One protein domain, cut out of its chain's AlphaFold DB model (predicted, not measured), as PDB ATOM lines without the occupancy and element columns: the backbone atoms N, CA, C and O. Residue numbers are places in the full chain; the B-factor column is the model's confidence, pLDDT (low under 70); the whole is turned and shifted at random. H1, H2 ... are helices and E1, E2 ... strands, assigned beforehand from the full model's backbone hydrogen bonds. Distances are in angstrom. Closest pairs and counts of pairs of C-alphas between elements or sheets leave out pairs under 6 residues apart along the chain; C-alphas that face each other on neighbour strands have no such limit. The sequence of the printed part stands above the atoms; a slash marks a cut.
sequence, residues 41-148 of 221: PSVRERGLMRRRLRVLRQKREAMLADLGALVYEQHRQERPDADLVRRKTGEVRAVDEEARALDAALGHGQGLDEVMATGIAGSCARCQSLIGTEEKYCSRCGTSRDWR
ATOM      1  N   PRO A  41       0.510  -2.147 -37.884       85.50
ATOM      2  CA  PRO A  41      -0.870  -1.747 -38.110       85.50
ATOM      3  C   PRO A  41      -0.936  -0.325 -38.644       85.50
ATOM      4  O   PRO A  41      -0.281   0.591 -38.126       85.50
ATOM      5  N   SER A  42      -1.771  -0.113 -39.657       88.88
ATOM      6  CA  SER A  42      -1.967   1.226 -40.195       88.88
ATOM      7  C   SER A  42      -2.660   2.130 -39.163       88.88
ATOM      8  O   SER A  42      -3.446   1.688 -38.321       88.88
ATOM      9  N   VAL A  43      -2.417   3.446 -39.225       91.00
ATOM     10  CA  VAL A  43      -3.087   4.429 -38.341       91.00
ATOM     11  C   VAL A  43      -4.614   4.304 -38.430       91.00
ATOM     12  O   VAL A  43      -5.321   4.475 -37.435       91.00
ATOM     13  N   ARG A  44      -5.124   3.958 -39.619       89.00
ATOM     14  CA  ARG A  44      -6.548   3.736 -39.867       89.00
ATOM     15  C   ARG A  44      -7.070   2.508 -39.120       89.00
ATOM     16  O   ARG A  44      -8.106   2.623 -38.471       89.00
ATOM     17  N   GLU A  45      -6.364   1.379 -39.168       89.25
ATOM     18  CA  GLU A  45      -6.729   0.157 -38.430       89.25
ATOM     19  C   GLU A  45      -6.781   0.410 -36.926       89.25
ATOM     20  O   GLU A  45      -7.804   0.154 -36.292       89.25
ATOM     21  N   ARG A  46      -5.742   1.044 -36.369       92.56
ATOM     22  CA  ARG A  46      -5.717   1.416 -34.944       92.56
ATOM     23  C   ARG A  46      -6.886   2.329 -34.575       92.56
ATOM     24  O   ARG A  46      -7.489   2.180 -33.513       92.56
ATOM     25  N   GLY A  47      -7.230   3.272 -35.453       92.94
ATOM     26  CA  GLY A  47      -8.390   4.146 -35.284       92.94
ATOM     27  C   GLY A  47      -9.716   3.379 -35.246       92.94
ATOM     28  O   GLY A  47     -10.572   3.678 -34.408       92.94
ATOM     29  N   LEU A  48      -9.878   2.370 -36.108       90.56
ATOM     30  CA  LEU A  48     -11.057   1.499 -36.130       90.56
ATOM     31  C   LEU A  48     -11.155   0.648 -34.858       90.56
ATOM     32  O   LEU A  48     -12.214   0.641 -34.231       90.56
ATOM     33  N   MET A  49     -10.055   0.025 -34.428       92.25
ATOM     34  CA  MET A  49      -9.996  -0.767 -33.192       92.25
ATOM     35  C   MET A  49     -10.355   0.076 -31.963       92.25
ATOM     36  O   MET A  49     -11.225  -0.301 -31.185       92.25
ATOM     37  N   ARG A  50      -9.784   1.282 -31.826       95.56
ATOM     38  CA  ARG A  50     -10.118   2.211 -30.728       95.56
ATOM     39  C   ARG A  50     -11.576   2.658 -30.749       95.56
ATOM     40  O   ARG A  50     -12.174   2.902 -29.702       95.56
ATOM     41  N   ARG A  51     -12.161   2.843 -31.937       93.88
ATOM     42  CA  ARG A  51     -13.586   3.175 -32.059       93.88
ATOM     43  C   ARG A  51     -14.452   1.998 -31.620       93.88
ATOM     44  O   ARG A  51     -15.375   2.219 -30.845       93.88
ATOM     45  N   ARG A  52     -14.138   0.781 -32.070       91.81
ATOM     46  CA  ARG A  52     -14.842  -0.442 -31.664       91.81
ATOM     47  C   ARG A  52     -14.752  -0.658 -30.154       91.81
ATOM     48  O   ARG A  52     -15.784  -0.848 -29.526       91.81
ATOM     49  N   LEU A  53     -13.565  -0.513 -29.569       95.31
ATOM     50  CA  LEU A  53     -13.350  -0.625 -28.126       95.31
ATOM     51  C   LEU A  53     -14.250   0.327 -27.321       95.31
ATOM     52  O   LEU A  53     -14.864  -0.088 -26.343       95.31
ATOM     53  N   ARG A  54     -14.389   1.590 -27.750       96.88
ATOM     54  CA  ARG A  54     -15.312   2.547 -27.108       96.88
ATOM     55  C   ARG A  54     -16.768   2.083 -27.169       96.88
ATOM     56  O   ARG A  54     -17.463   2.172 -26.164       96.88
ATOM     57  N   VAL A  55     -17.206   1.567 -28.318       94.44
ATOM     58  CA  VAL A  55     -18.566   1.028 -28.488       94.44
ATOM     59  C   VAL A  55     -18.795  -0.185 -27.584       94.44
ATOM     60  O   VAL A  55     -19.835  -0.270 -26.943       94.44
ATOM     61  N   LEU A  56     -17.824  -1.098 -27.477       94.12
ATOM     62  CA  LEU A  56     -17.934  -2.269 -26.601       94.12
ATOM     63  C   LEU A  56     -17.998  -1.888 -25.119       94.12
ATOM     64  O   LEU A  56     -18.793  -2.467 -24.386       94.12
ATOM     65  N   ARG A  57     -17.227  -0.884 -24.680       97.62
ATOM     66  CA  ARG A  57     -17.292  -0.373 -23.299       97.62
ATOM     67  C   ARG A  57     -18.671   0.208 -22.974       97.62
ATOM     68  O   ARG A  57     -19.263  -0.182 -21.976       97.62
ATOM     69  N   GLN A  58     -19.222   1.034 -23.866       97.69
ATOM     70  CA  GLN A  58     -20.584   1.569 -23.721       97.69
ATOM     71  C   GLN A  58     -21.639   0.453 -23.699       97.69
ATOM     72  O   GLN A  58     -22.542   0.460 -22.868       97.69
ATOM     73  N   LYS A  59     -21.505  -0.547 -24.581       96.06
ATOM     74  CA  LYS A  59     -22.393  -1.717 -24.607       96.06
ATOM     75  C   LYS A  59     -22.327  -2.504 -23.295       96.06
ATOM     76  O   LYS A  59     -23.366  -2.879 -22.766       96.06
ATOM     77  N   ARG A  60     -21.125  -2.735 -22.760       97.94
ATOM     78  CA  ARG A  60     -20.913  -3.417 -21.473       97.94
ATOM     79  C   ARG A  60     -21.600  -2.675 -20.330       97.94
ATOM     80  O   ARG A  60     -22.265  -3.311 -19.523       97.94
ATOM     81  N   GLU A  61     -21.444  -1.356 -20.259       98.25
ATOM     82  CA  GLU A  61     -22.090  -0.524 -19.235       98.25
ATOM     83  C   GLU A  61     -23.619  -0.630 -19.303       98.25
ATOM     84  O   GLU A  61     -24.252  -0.892 -18.282       98.25
ATOM     85  N   ALA A  62     -24.198  -0.529 -20.504       98.31
ATOM     86  CA  ALA A  62     -25.636  -0.704 -20.705       98.31
ATOM     87  C   ALA A  62     -26.115  -2.099 -20.264       98.31
ATOM     88  O   ALA A  62     -27.056  -2.214 -19.485       98.31
ATOM     89  N   MET A  63     -25.419  -3.165 -20.673       97.62
ATOM     90  CA  MET A  63     -25.800  -4.532 -20.300       97.62
ATOM     91  C   MET A  63     -25.652  -4.809 -18.796       97.62
ATOM     92  O   MET A  63     -26.405  -5.613 -18.249       97.62
ATOM     93  N   LEU A  64     -24.699  -4.165 -18.114       98.50
ATOM     94  CA  LEU A  64     -24.573  -4.254 -16.656       98.50
ATOM     95  C   LEU A  64     -25.722  -3.538 -15.941       98.50
ATOM     96  O   LEU A  64     -26.231  -4.065 -14.951       98.50
ATOM     97  N   ALA A  65     -26.153  -2.380 -16.446       98.62
ATOM     98  CA  ALA A  65     -27.334  -1.692 -15.931       98.62
ATOM     99  C   ALA A  65     -28.599  -2.554 -16.106       98.62
ATOM    100  O   ALA A  65     -29.345  -2.747 -15.145       98.62
ATOM    101  N   ASP A  66     -28.779  -3.158 -17.284       98.38
ATOM    102  CA  ASP A  66     -29.891  -4.074 -17.569       98.38
ATOM    103  C   ASP A  66     -29.872  -5.312 -16.659       98.38
ATOM    104  O   ASP A  66     -30.911  -5.735 -16.150       98.38
ATOM    105  N   LEU A  67     -28.690  -5.894 -16.420       98.50
ATOM    106  CA  LEU A  67     -28.525  -7.028 -15.508       98.50
ATOM    107  C   LEU A  67     -28.922  -6.655 -14.074       98.50
ATOM    108  O   LEU A  67     -29.597  -7.436 -13.405       98.50
ATOM    109  N   GLY A  68     -28.543  -5.460 -13.612       98.31
ATOM    110  CA  GLY A  68     -28.947  -4.943 -12.305       98.31
ATOM    111  C   GLY A  68     -30.462  -4.770 -12.192       98.31
ATOM    112  O   GLY A  68     -31.060  -5.230 -11.218       98.31
ATOM    113  N   ALA A  69     -31.093  -4.178 -13.211       98.56
ATOM    114  CA  ALA A  69     -32.546  -4.021 -13.271       98.56
ATOM    115  C   ALA A  69     -33.273  -5.378 -13.252       98.56
ATOM    116  O   ALA A  69     -34.246  -5.554 -12.518       98.56
ATOM    117  N   LEU A  70     -32.762  -6.361 -13.996       98.38
ATOM    118  CA  LEU A  70     -33.297  -7.721 -14.019       98.38
ATOM    119  C   LEU A  70     -33.245  -8.384 -12.635       98.38
ATOM    120  O   LEU A  70     -34.248  -8.934 -12.181       98.38
ATOM    121  N   VAL A  71     -32.089  -8.346 -11.967       98.50
ATOM    122  CA  VAL A  71     -31.914  -8.950 -10.635       98.50
ATOM    123  C   VAL A  71     -32.816  -8.265  -9.607       98.50
ATOM    124  O   VAL A  71     -33.439  -8.942  -8.788       98.50
ATOM    125  N   TYR A  72     -32.940  -6.937  -9.679       98.56
ATOM    126  CA  TYR A  72     -33.850  -6.180  -8.822       98.56
ATOM    127  C   TYR A  72     -35.312  -6.612  -9.011       98.56
ATOM    128  O   TYR A  72     -36.004  -6.871  -8.027       98.56
ATOM    129  N   GLU A  73     -35.782  -6.754 -10.253       98.56
ATOM    130  CA  GLU A  73     -37.155  -7.194 -10.529       98.56
ATOM    131  C   GLU A  73     -37.418  -8.637 -10.078       98.56
ATOM    132  O   GLU A  73     -38.468  -8.907  -9.492       98.56
ATOM    133  N   GLN A  74     -36.467  -9.558 -10.271       98.31
ATOM    134  CA  GLN A  74     -36.585 -10.932  -9.761       98.31
ATOM    135  C   GLN A  74     -36.719 -10.964  -8.235       98.31
ATOM    136  O   GLN A  74     -37.553 -11.701  -7.705       98.31
ATOM    137  N   HIS A  75     -35.920 -10.151  -7.538       98.44
ATOM    138  CA  HIS A  75     -35.991 -10.016  -6.086       98.44
ATOM    139  C   HIS A  75     -37.331  -9.420  -5.646       98.44
ATOM    140  O   HIS A  75     -37.975  -9.956  -4.749       98.44
ATOM    141  N   ARG A  76     -37.793  -8.349  -6.306       98.50
ATOM    142  CA  ARG A  76     -39.073  -7.691  -5.995       98.50
ATOM    143  C   ARG A  76     -40.273  -8.628  -6.143       98.50
ATOM    144  O   ARG A  76     -41.249  -8.484  -5.416       98.50
ATOM    145  N   GLN A  77     -40.215  -9.552  -7.097       98.50
ATOM    146  CA  GLN A  77     -41.293 -10.498  -7.381       98.50
ATOM    147  C   GLN A  77     -41.169 -11.816  -6.605       98.50
ATOM    148  O   GLN A  77     -42.031 -12.673  -6.773       98.50
ATOM    149  N   GLU A  78     -40.103 -12.007  -5.816       97.94
ATOM    150  CA  GLU A  78     -39.779 -13.269  -5.127       97.94
ATOM    151  C   GLU A  78     -39.707 -14.480  -6.083       97.94
ATOM    152  O   GLU A  78     -40.002 -15.621  -5.725       97.94
ATOM    153  N   ARG A  79     -39.306 -14.236  -7.338       98.25
ATOM    154  CA  ARG A  79     -39.234 -15.244  -8.407       98.25
ATOM    155  C   ARG A  79     -37.818 -15.309  -8.978       98.25
ATOM    156  O   ARG A  79     -37.555 -14.706 -10.022       98.25
ATOM    157  N   PRO A  80     -36.894 -16.029  -8.317       97.38
ATOM    158  CA  PRO A  80     -35.541 -16.176  -8.826       97.38
ATOM    159  C   PRO A  80     -35.540 -17.031 -10.099       97.38
ATOM    160  O   PRO A  80     -36.044 -18.153 -10.109       97.38
ATOM    161  N   ASP A  81     -34.922 -16.514 -11.159       98.06
ATOM    162  CA  ASP A  81     -34.592 -17.277 -12.367       98.06
ATOM    163  C   ASP A  81     -33.076 -17.200 -12.575       98.06
ATOM    164  O   ASP A  81     -32.538 -16.299 -13.231       98.06
ATOM    165  N   ALA A  82     -32.384 -18.147 -11.935       97.56
ATOM    166  CA  ALA A  82     -30.929 -18.223 -11.929       97.56
ATOM    167  C   ALA A  82     -30.351 -18.511 -13.322       97.56
ATOM    168  O   ALA A  82     -29.237 -18.081 -13.624       97.56
ATOM    169  N   ASP A  83     -31.090 -19.209 -14.184       97.88
ATOM    170  CA  ASP A  83     -30.616 -19.565 -15.518       97.88
ATOM    171  C   ASP A  83     -30.669 -18.371 -16.468       97.88
ATOM    172  O   ASP A  83     -29.732 -18.155 -17.244       97.88
ATOM    173  N   LEU A  84     -31.701 -17.530 -16.359       97.31
ATOM    174  CA  LEU A  84     -31.761 -16.257 -17.071       97.31
ATOM    175  C   LEU A  84     -30.603 -15.329 -16.674       97.31
ATOM    176  O   LEU A  84     -29.937 -14.779 -17.557       97.31
ATOM    177  N   VAL A  85     -30.325 -15.192 -15.372       98.31
ATOM    178  CA  VAL A  85     -29.197 -14.384 -14.870       98.31
ATOM    179  C   VAL A  85     -27.864 -14.946 -15.365       98.31
ATOM    180  O   VAL A  85     -27.023 -14.195 -15.865       98.31
ATOM    181  N   ARG A  86     -27.676 -16.271 -15.300       98.19
ATOM    182  CA  ARG A  86     -26.471 -16.955 -15.797       98.19
ATOM    183  C   ARG A  86     -26.243 -16.692 -17.286       98.19
ATOM    184  O   ARG A  86     -25.133 -16.323 -17.668       98.19
ATOM    185  N   ARG A  87     -27.285 -16.821 -18.115       98.00
ATOM    186  CA  ARG A  87     -27.217 -16.531 -19.556       98.00
ATOM    187  C   ARG A  87     -26.837 -15.074 -19.817       98.00
ATOM    188  O   ARG A  87     -25.888 -14.829 -20.554       98.00
ATOM    189  N   LYS A  88     -27.503 -14.114 -19.164       97.38
ATOM    190  CA  LYS A  88     -27.201 -12.680 -19.327       97.38
ATOM    191  C   LYS A  88     -25.788 -12.313 -18.883       97.38
ATOM    192  O   LYS A  88     -25.113 -11.537 -19.550       97.38
ATOM    193  N   THR A  89     -25.311 -12.924 -17.803       98.31
ATOM    194  CA  THR A  89     -23.934 -12.746 -17.327       98.31
ATOM    195  C   THR A  89     -22.927 -13.298 -18.340       98.31
ATOM    196  O   THR A  89     -21.891 -12.677 -18.573       98.31
ATOM    197  N   GLY A  90     -23.245 -14.422 -18.993       96.56
ATOM    198  CA  GLY A  90     -22.464 -14.960 -20.109       96.56
ATOM    199  C   GLY A  90     -22.350 -13.984 -21.283       96.56
ATOM    200  O   GLY A  90     -21.249 -13.759 -21.777       96.56
ATOM    201  N   GLU A  91     -23.453 -13.337 -21.674       95.81
ATOM    202  CA  GLU A  91     -23.449 -12.320 -22.739       95.81
ATOM    203  C   GLU A  91     -22.567 -11.108 -22.374       95.81
ATOM    204  O   GLU A  91     -21.776 -10.639 -23.195       95.81
ATOM    205  N   VAL A  92     -22.660 -10.608 -21.133       97.19
ATOM    206  CA  VAL A  92     -21.805  -9.508 -20.642       97.19
ATOM    207  C   VAL A  92     -20.332  -9.912 -20.674       97.19
ATOM    208  O   VAL A  92     -19.483  -9.134 -21.112       97.19
ATOM    209  N   ARG A  93     -20.028 -11.139 -20.233       96.62
ATOM    210  CA  ARG A  93     -18.669 -11.680 -20.224       96.62
ATOM    211  C   ARG A  93     -18.079 -11.756 -21.631       96.62
ATOM    212  O   ARG A  93     -16.939 -11.346 -21.806       96.62
ATOM    213  N   ALA A  94     -18.848 -12.205 -22.621       92.56
ATOM    214  CA  ALA A  94     -18.388 -12.266 -24.008       92.56
ATOM    215  C   ALA A  94     -18.002 -10.875 -24.552       92.56
ATOM    216  O   ALA A  94     -16.940 -10.709 -25.152       92.56
ATOM    217  N   VAL A  95     -18.818  -9.845 -24.282       94.31
ATOM    218  CA  VAL A  95     -18.514  -8.453 -24.675       94.31
ATOM    219  C   VAL A  95     -17.263  -7.925 -23.967       94.31
ATOM    220  O   VAL A  95     -16.458  -7.211 -24.569       94.31
ATOM    221  N   ASP A  96     -17.092  -8.263 -22.690       96.50
ATOM    222  CA  ASP A  96     -15.925  -7.865 -21.904       96.50
ATOM    223  C   ASP A  96     -14.636  -8.537 -22.404       96.50
ATOM    224  O   ASP A  96     -13.607  -7.874 -22.530       96.50
ATOM    225  N   GLU A  97     -14.692  -9.822 -22.756       93.94
ATOM    226  CA  GLU A  97     -13.576 -10.556 -23.359       93.94
ATOM    227  C   GLU A  97     -13.173  -9.950 -24.717       93.94
ATOM    228  O   GLU A  97     -11.986  -9.693 -24.929       93.94
ATOM    229  N   GLU A  98     -14.133  -9.604 -25.589       92.25
ATOM    230  CA  GLU A  98     -13.859  -8.905 -26.861       92.25
ATOM    231  C   GLU A  98     -13.178  -7.544 -26.619       92.25
ATOM    232  O   GLU A  98     -12.199  -7.188 -27.283       92.25
ATOM    233  N   ALA A  99     -13.661  -6.779 -25.633       95.00
ATOM    234  CA  ALA A  99     -13.087  -5.484 -25.286       95.00
ATOM    235  C   ALA A  99     -11.646  -5.610 -24.762       95.00
ATOM    236  O   ALA A  99     -10.774  -4.856 -25.202       95.00
ATOM    237  N   ARG A 100     -11.376  -6.563 -23.859       95.06
ATOM    238  CA  ARG A 100     -10.023  -6.823 -23.333       95.06
ATOM    239  C   ARG A 100      -9.070  -7.271 -24.433       95.06
ATOM    240  O   ARG A 100      -7.934  -6.808 -24.472       95.06
ATOM    241  N   ALA A 101      -9.532  -8.128 -25.337       91.81
ATOM    242  CA  ALA A 101      -8.717  -8.627 -26.433       91.81
ATOM    243  C   ALA A 101      -8.313  -7.498 -27.405       91.81
ATOM    244  O   ALA A 101      -7.149  -7.397 -27.790       91.81
ATOM    245  N   LEU A 102      -9.231  -6.575 -27.726       92.75
ATOM    246  CA  LEU A 102      -8.907  -5.384 -28.526       92.75
ATOM    247  C   LEU A 102      -7.965  -4.408 -27.811       92.75
ATOM    248  O   LEU A 102      -7.123  -3.788 -28.464       92.75
ATOM    249  N   ASP A 103      -8.114  -4.240 -26.498       96.06
ATOM    250  CA  ASP A 103      -7.238  -3.381 -25.695       96.06
ATOM    251  C   ASP A 103      -5.808  -3.944 -25.642       96.06
ATOM    252  O   ASP A 103      -4.852  -3.220 -25.923       96.06
ATOM    253  N   ALA A 104      -5.670  -5.256 -25.415       93.25
ATOM    254  CA  ALA A 104      -4.390  -5.962 -25.467       93.25
ATOM    255  C   ALA A 104      -3.731  -5.836 -26.851       93.25
ATOM    256  O   ALA A 104      -2.572  -5.427 -26.948       93.25
ATOM    257  N   ALA A 105      -4.482  -6.073 -27.931       91.25
ATOM    258  CA  ALA A 105      -3.976  -5.930 -29.296       91.25
ATOM    259  C   ALA A 105      -3.496  -4.499 -29.601       91.25
ATOM    260  O   ALA A 105      -2.447  -4.293 -30.216       91.25
ATOM    261  N   LEU A 106      -4.220  -3.483 -29.118       93.56
ATOM    262  CA  LEU A 106      -3.803  -2.082 -29.225       93.56
ATOM    263  C   LEU A 106      -2.538  -1.767 -28.415       93.56
ATOM    264  O   LEU A 106      -1.757  -0.917 -28.861       93.56
ATOM    265  N   GLY A 107      -2.363  -2.410 -27.258       93.19
ATOM    266  CA  GLY A 107      -1.194  -2.284 -26.385       93.19
ATOM    267  C   GLY A 107       0.066  -2.918 -26.976       93.19
ATOM    268  O   GLY A 107       1.133  -2.312 -26.922       93.19
ATOM    269  N   HIS A 108      -0.072  -4.078 -27.620       92.94
ATOM    270  CA  HIS A 108       1.029  -4.783 -28.286       92.94
ATOM    271  C   HIS A 108       1.326  -4.272 -29.703       92.94
ATOM    272  O   HIS A 108       2.359  -4.602 -30.275       92.94
ATOM    273  N   GLY A 109       0.452  -3.433 -30.268       89.94
ATOM    274  CA  GLY A 109       0.615  -2.931 -31.631       89.94
ATOM    275  C   GLY A 109       0.334  -3.988 -32.697       89.94
ATOM    276  O   GLY A 109       0.929  -3.924 -33.769       89.94
ATOM    277  N   GLN A 110      -0.568  -4.927 -32.408       87.62
ATOM    278  CA  GLN A 110      -0.986  -5.981 -33.332       87.62
ATOM    279  C   GLN A 110      -1.816  -5.420 -34.496       87.62
ATOM    280  O   GLN A 110      -2.551  -4.430 -34.359       87.62
ATOM    281  N   GLY A 111      -1.666  -6.058 -35.657       84.00
ATOM    282  CA  GLY A 111      -2.394  -5.756 -36.890       84.00
ATOM    283  C   GLY A 111      -3.871  -6.143 -36.824       84.00
ATOM    284  O   GLY A 111      -4.257  -7.025 -36.060       84.00
ATOM    285  N   LEU A 112      -4.710  -5.543 -37.677       82.44
ATOM    286  CA  LEU A 112      -6.109  -5.979 -37.813       82.44
ATOM    287  C   LEU A 112      -6.205  -7.451 -38.240       82.44
ATOM    288  O   LEU A 112      -7.069  -8.173 -37.754       82.44
ATOM    289  N   ASP A 113      -5.303  -7.886 -39.120       82.44
ATOM    290  CA  ASP A 113      -5.250  -9.258 -39.630       82.44
ATOM    291  C   ASP A 113      -4.979 -10.276 -38.516       82.44
ATOM    292  O   ASP A 113      -5.592 -11.339 -38.485       82.44
ATOM    293  N   GLU A 114      -4.144  -9.921 -37.541       84.88
ATOM    294  CA  GLU A 114      -3.830 -10.761 -36.382       84.88
ATOM    295  C   GLU A 114      -5.023 -10.865 -35.417       84.88
ATOM    296  O   GLU A 114      -5.365 -11.943 -34.925       84.88
ATOM    297  N   VAL A 115      -5.744  -9.758 -35.223       83.31
ATOM    298  CA  VAL A 115      -7.000  -9.735 -34.451       83.31
ATOM    299  C   VAL A 115      -8.111 -10.535 -35.145       83.31
ATOM    300  O   VAL A 115      -8.947 -11.152 -34.483       83.31
ATOM    301  N   MET A 116      -8.123 -10.569 -36.479       83.88
ATOM    302  CA  MET A 116      -9.043 -11.422 -37.236       83.88
ATOM    303  C   MET A 116      -8.645 -12.900 -37.165       83.88
ATOM    304  O   MET A 116      -9.515 -13.751 -36.987       83.88
ATOM    305  N   ALA A 117      -7.351 -13.217 -37.254       82.19
ATOM    306  CA  ALA A 117      -6.836 -14.586 -37.186       82.19
ATOM    307  C   ALA A 117      -7.086 -15.246 -35.820       82.19
ATOM    308  O   ALA A 117      -7.383 -16.435 -35.745       82.19
ATOM    309  N   THR A 118      -7.039 -14.459 -34.746       80.38
ATOM    310  CA  THR A 118      -7.404 -14.889 -33.384       80.38
ATOM    311  C   THR A 118      -8.915 -15.021 -33.177       80.38
ATOM    312  O   THR A 118      -9.360 -15.440 -32.112       80.38
ATOM    313  N   GLY A 119      -9.718 -14.678 -34.189       80.44
ATOM    314  CA  GLY A 119     -11.168 -14.784 -34.140       80.44
ATOM    315  C   GLY A 119     -11.822 -13.781 -33.197       80.44
ATOM    316  O   GLY A 119     -12.956 -14.008 -32.807       80.44
ATOM    317  N   ILE A 120     -11.146 -12.686 -32.829       74.19
ATOM    318  CA  ILE A 120     -11.689 -11.657 -31.923       74.19
ATOM    319  C   ILE A 120     -12.722 -10.784 -32.649       74.19
ATOM    320  O   ILE A 120     -13.696 -10.328 -32.054       74.19
ATOM    321  N   ALA A 121     -12.530 -10.543 -33.948       77.00
ATOM    322  CA  ALA A 121     -13.460  -9.782 -34.775       77.00
ATOM    323  C   ALA A 121     -13.395 -10.233 -36.240       77.00
ATOM    324  O   ALA A 121     -12.343 -10.620 -36.736       77.00
ATOM    325  N   GLY A 122     -14.519 -10.151 -36.951       83.25
ATOM    326  CA  GLY A 122     -14.553 -10.222 -38.412       83.25
ATOM    327  C   GLY A 122     -14.440  -8.831 -39.041       83.25
ATOM    328  O   GLY A 122     -14.619  -7.812 -38.373       83.25
ATOM    329  N   SER A 123     -14.201  -8.764 -40.350       86.19
ATOM    330  CA  SER A 123     -14.320  -7.521 -41.120       86.19
ATOM    331  C   SER A 123     -15.492  -7.589 -42.097       86.19
ATOM    332  O   SER A 123     -15.802  -8.624 -42.683       86.19
ATOM    333  N   CYS A 124     -16.191  -6.469 -42.263       88.88
ATOM    334  CA  CYS A 124     -17.268  -6.352 -43.233       88.88
ATOM    335  C   CYS A 124     -16.702  -6.342 -44.657       88.88
ATOM    336  O   CYS A 124     -15.991  -5.404 -45.017       88.88
ATOM    337  N   ALA A 125     -17.113  -7.291 -45.498       87.19
ATOM    338  CA  ALA A 125     -16.685  -7.360 -46.896       87.19
ATOM    339  C   ALA A 125     -17.052  -6.110 -47.726       87.19
ATOM    340  O   ALA A 125     -16.365  -5.790 -48.691       87.19
ATOM    341  N   ARG A 126     -18.095  -5.358 -47.339       88.62
ATOM    342  CA  ARG A 126     -18.535  -4.148 -48.057       88.62
ATOM    343  C   ARG A 126     -17.798  -2.876 -47.641       88.62
ATOM    344  O   ARG A 126     -17.359  -2.112 -48.492       88.62
ATOM    345  N   CYS A 127     -17.718  -2.593 -46.339       87.38
ATOM    346  CA  CYS A 127     -17.202  -1.308 -45.836       87.38
ATOM    347  C   CYS A 127     -15.945  -1.423 -44.963       87.38
ATOM    348  O   CYS A 127     -15.475  -0.405 -44.446       87.38
ATOM    349  N   GLN A 128     -15.424  -2.641 -44.776       86.25
ATOM    350  CA  GLN A 128     -14.233  -2.960 -43.976       86.25
ATOM    351  C   GLN A 128     -14.328  -2.518 -42.505       86.25
ATOM    352  O   GLN A 128     -13.319  -2.343 -41.824       86.25
ATOM    353  N   SER A 129     -15.543  -2.304 -41.989       86.06
ATOM    354  CA  SER A 129     -15.752  -2.098 -40.554       86.06
ATOM    355  C   SER A 129     -15.567  -3.412 -39.802       86.06
ATOM    356  O   SER A 129     -15.958  -4.459 -40.310       86.06
ATOM    357  N   LEU A 130     -15.051  -3.337 -38.576       86.12
ATOM    358  CA  LEU A 130     -15.019  -4.471 -37.656       86.12
ATOM    359  C   LEU A 130     -16.443  -4.905 -37.282       86.12
ATOM    360  O   LEU A 130     -17.285  -4.054 -36.979       86.12
ATOM    361  N   ILE A 131     -16.677  -6.214 -37.333       89.06
ATOM    362  CA  ILE A 131     -17.904  -6.920 -36.958       89.06
ATOM    363  C   ILE A 131     -17.550  -7.840 -35.785       89.06
ATOM    364  O   ILE A 131     -16.529  -8.524 -35.832       89.06
ATOM    365  N   GLY A 132     -18.376  -7.855 -34.741       83.62
ATOM    366  CA  GLY A 132     -18.196  -8.771 -33.610       83.62
ATOM    367  C   GLY A 132     -18.308 -10.242 -34.023       83.62
ATOM    368  O   GLY A 132     -18.887 -10.576 -35.059       83.62
ATOM    369  N   THR A 133     -17.779 -11.147 -33.206       82.94
ATOM    370  CA  THR A 133     -17.826 -12.596 -33.474       82.94
ATOM    371  C   THR A 133     -19.244 -13.125 -33.636       82.94
ATOM    372  O   THR A 133     -19.490 -13.919 -34.541       82.94
ATOM    373  N   GLU A 134     -20.173 -12.623 -32.828       84.50
ATOM    374  CA  GLU A 134     -21.582 -13.030 -32.827       84.50
ATOM    375  C   GLU A 134     -22.486 -12.141 -33.701       84.50
ATOM    376  O   GLU A 134     -23.682 -12.396 -33.853       84.50
ATOM    377  N   GLU A 135     -21.943 -11.078 -34.300       88.88
ATOM    378  CA  GLU A 135     -22.727 -10.153 -35.117       88.88
ATOM    379  C   GLU A 135     -22.970 -10.731 -36.523       88.88
ATOM    380  O   GLU A 135     -22.043 -10.987 -37.295       88.88
ATOM    381  N   LYS A 136     -24.252 -10.887 -36.885       92.75
ATOM    382  CA  LYS A 136     -24.677 -11.325 -38.228       92.75
ATOM    383  C   LYS A 136     -24.673 -10.202 -39.265       92.75
ATOM    384  O   LYS A 136     -24.670 -10.486 -40.459       92.75
ATOM    385  N   TYR A 137     -24.680  -8.942 -38.830       93.31
ATOM    386  CA  TYR A 137     -24.784  -7.766 -39.697       93.31
ATOM    387  C   TYR A 137     -23.796  -6.681 -39.282       93.31
ATOM    388  O   TYR A 137     -23.546  -6.460 -38.099       93.31
ATOM    389  N   CYS A 138     -23.265  -5.955 -40.263       90.38
ATOM    390  CA  CYS A 138     -22.387  -4.822 -40.016       90.38
ATOM    391  C   CYS A 138     -23.168  -3.621 -39.464       90.38
ATOM    392  O   CYS A 138     -23.997  -3.045 -40.164       90.38
ATOM    393  N   SER A 139     -22.803  -3.143 -38.275       85.50
ATOM    394  CA  SER A 139     -23.395  -1.946 -37.650       85.50
ATOM    395  C   SER A 139     -23.248  -0.649 -38.459       85.50
ATOM    396  O   SER A 139     -23.988   0.305 -38.236       85.50
ATOM    397  N   ARG A 140     -22.305  -0.584 -39.411       87.69
ATOM    398  CA  ARG A 140     -22.070   0.612 -40.235       87.69
ATOM    399  C   ARG A 140     -22.883   0.650 -41.526       87.69
ATOM    400  O   ARG A 140     -23.246   1.732 -41.971       87.69
ATOM    401  N   CYS A 141     -23.086  -0.493 -42.176       92.50
ATOM    402  CA  CYS A 141     -23.685  -0.547 -43.517       92.50
ATOM    403  C   CYS A 141     -24.807  -1.580 -43.668       92.50
ATOM    404  O   CYS A 141     -25.306  -1.763 -44.773       92.50
ATOM    405  N   GLY A 142     -25.163  -2.296 -42.599       93.81
ATOM    406  CA  GLY A 142     -26.234  -3.296 -42.582       93.81
ATOM    407  C   GLY A 142     -25.951  -4.574 -43.377       93.81
ATOM    408  O   GLY A 142     -26.799  -5.454 -43.431       93.81
ATOM    409  N   THR A 143     -24.778  -4.707 -44.002       93.44
ATOM    410  CA  THR A 143     -24.449  -5.887 -44.820       93.44
ATOM    411  C   THR A 143     -24.282  -7.117 -43.934       93.44
ATOM    412  O   THR A 143     -23.623  -7.028 -42.893       93.44
ATOM    413  N   SER A 144     -24.883  -8.241 -44.335       91.94
ATOM    414  CA  SER A 144     -24.750  -9.503 -43.610       91.94
ATOM    415  C   SER A 144     -23.308 -10.002 -43.646       91.94
ATOM    416  O   SER A 144     -22.554  -9.732 -44.581       91.94
ATOM    417  N   ARG A 145     -22.906 -10.728 -42.606       86.81
ATOM    418  CA  ARG A 145     -21.583 -11.349 -42.515       86.81
ATOM    419  C   ARG A 145     -21.387 -12.413 -43.597       86.81
ATOM    420  O   ARG A 145     -20.296 -12.519 -44.143       86.81
ATOM    421  N   ASP A 146     -22.464 -13.113 -43.942       88.44
ATOM    422  CA  ASP A 146     -22.496 -14.127 -45.000       88.44
ATOM    423  C   ASP A 146     -22.704 -13.522 -46.397       88.44
ATOM    424  O   ASP A 146     -22.879 -14.253 -47.372       88.44
ATOM    425  N   TRP A 147     -22.718 -12.186 -46.521       86.69
ATOM    426  CA  TRP A 147     -22.829 -11.538 -47.819       86.69
ATOM    427  C   TRP A 147     -21.609 -11.888 -48.664       86.69
ATOM    428  O   TRP A 147     -20.487 -11.443 -48.410       86.69
ATOM    429  N   ARG A 148     -21.858 -12.668 -49.711       78.31
ATOM    430  CA  ARG A 148     -20.924 -12.867 -50.805       78.31
ATOM    431  C   ARG A 148     -21.334 -11.911 -51.922       78.31
ATOM    432  O   ARG A 148     -22.519 -11.908 -52.264       78.31
TER     433      ARG A 148
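This is residues 41 to 148 of the 221 residues of an uncharacterized protein of Thermoleophilaceae bacterium (UniProt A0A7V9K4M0). A long helical hairpin, H1 and H2 side by side, has a small head beside its open end, where H1 begins and H2 ends. The head is made of the short helix H3, a small hairpin of strands E1 and E2, and the unnamed tail of residues 133 to 148; the helical hairpin makes the longest axis. The printed part has 108 residues, with three named helices and two named strands in the order H1 H2 H3 E1 E2; the sheet E1 - E2 is antiparallel, and the class is mostly helix. The whole is loose, with a radius of gyration of the C-alphas of 16.4 A, and elongated, spanning 53 by 33 by 19 A.

The sheet has E1, residues 121 to 123, 6.8 A long, and E2, residues 130 to 132, 6.7 A long. H1, the longest helix, takes residues 43 to 76 and measures 49.9 A, from C-alpha 43 at (-3.087, 4.429, -38.341) to C-alpha 76 at (-39.073, -7.691, -5.995). H2 takes residues 82 to 108, 38.3 A, and H3 residues 112 to 117, 8.7 A. E2 ends with C-alpha 132 at (-18.196, -8.771, -33.610).

E1 and E2 form an antiparallel hairpin, their directions 136 degrees apart. N 122 and O 131 are within hydrogen-bond range at 2.8 A, as are N 131 and O 122 at 2.8 A. The closest C-alphas of H3 and E1 are those of Met 116 and Gly 122, 5.8 A apart. The closest C-alphas of H1 and E2 are those of Arg 52 and Leu 130, 7.2 A apart. H1 and E1 are apart, and H2 and E2 are only just apart, with a closest distance of 8.0 A between C-alphas. H1 and H3 only just touch, with 3 pairs of C-alphas within 8 A, made by residues 45 to 49 of H1 alone; the closest C-alphas are those of Glu 45 and Leu 112, 6.2 A apart. H2 and H3 are close but not clearly touching, the closest C-alphas being those of Ala 105 and Val 115 at 7.1 A. H1 and H2 touch as a helical hairpin, opposite ways at a shallow tilt of 21 degrees, with the C-alphas of Leu 53 and Ala 99 closest at 5.6 A. In H1, H2 and H3 every O i to N i+4 pair is within hydrogen-bond range.

The two C-alphas farthest apart, those of Ser 42 and Glu 78, are 53.6 A apart. The printed part has no cut. No link is long; H1 to H2, H2 to H3 and H3 to E1 are tight. The mean pLDDT of the printed part is 92.1, and no printed residue is under 70.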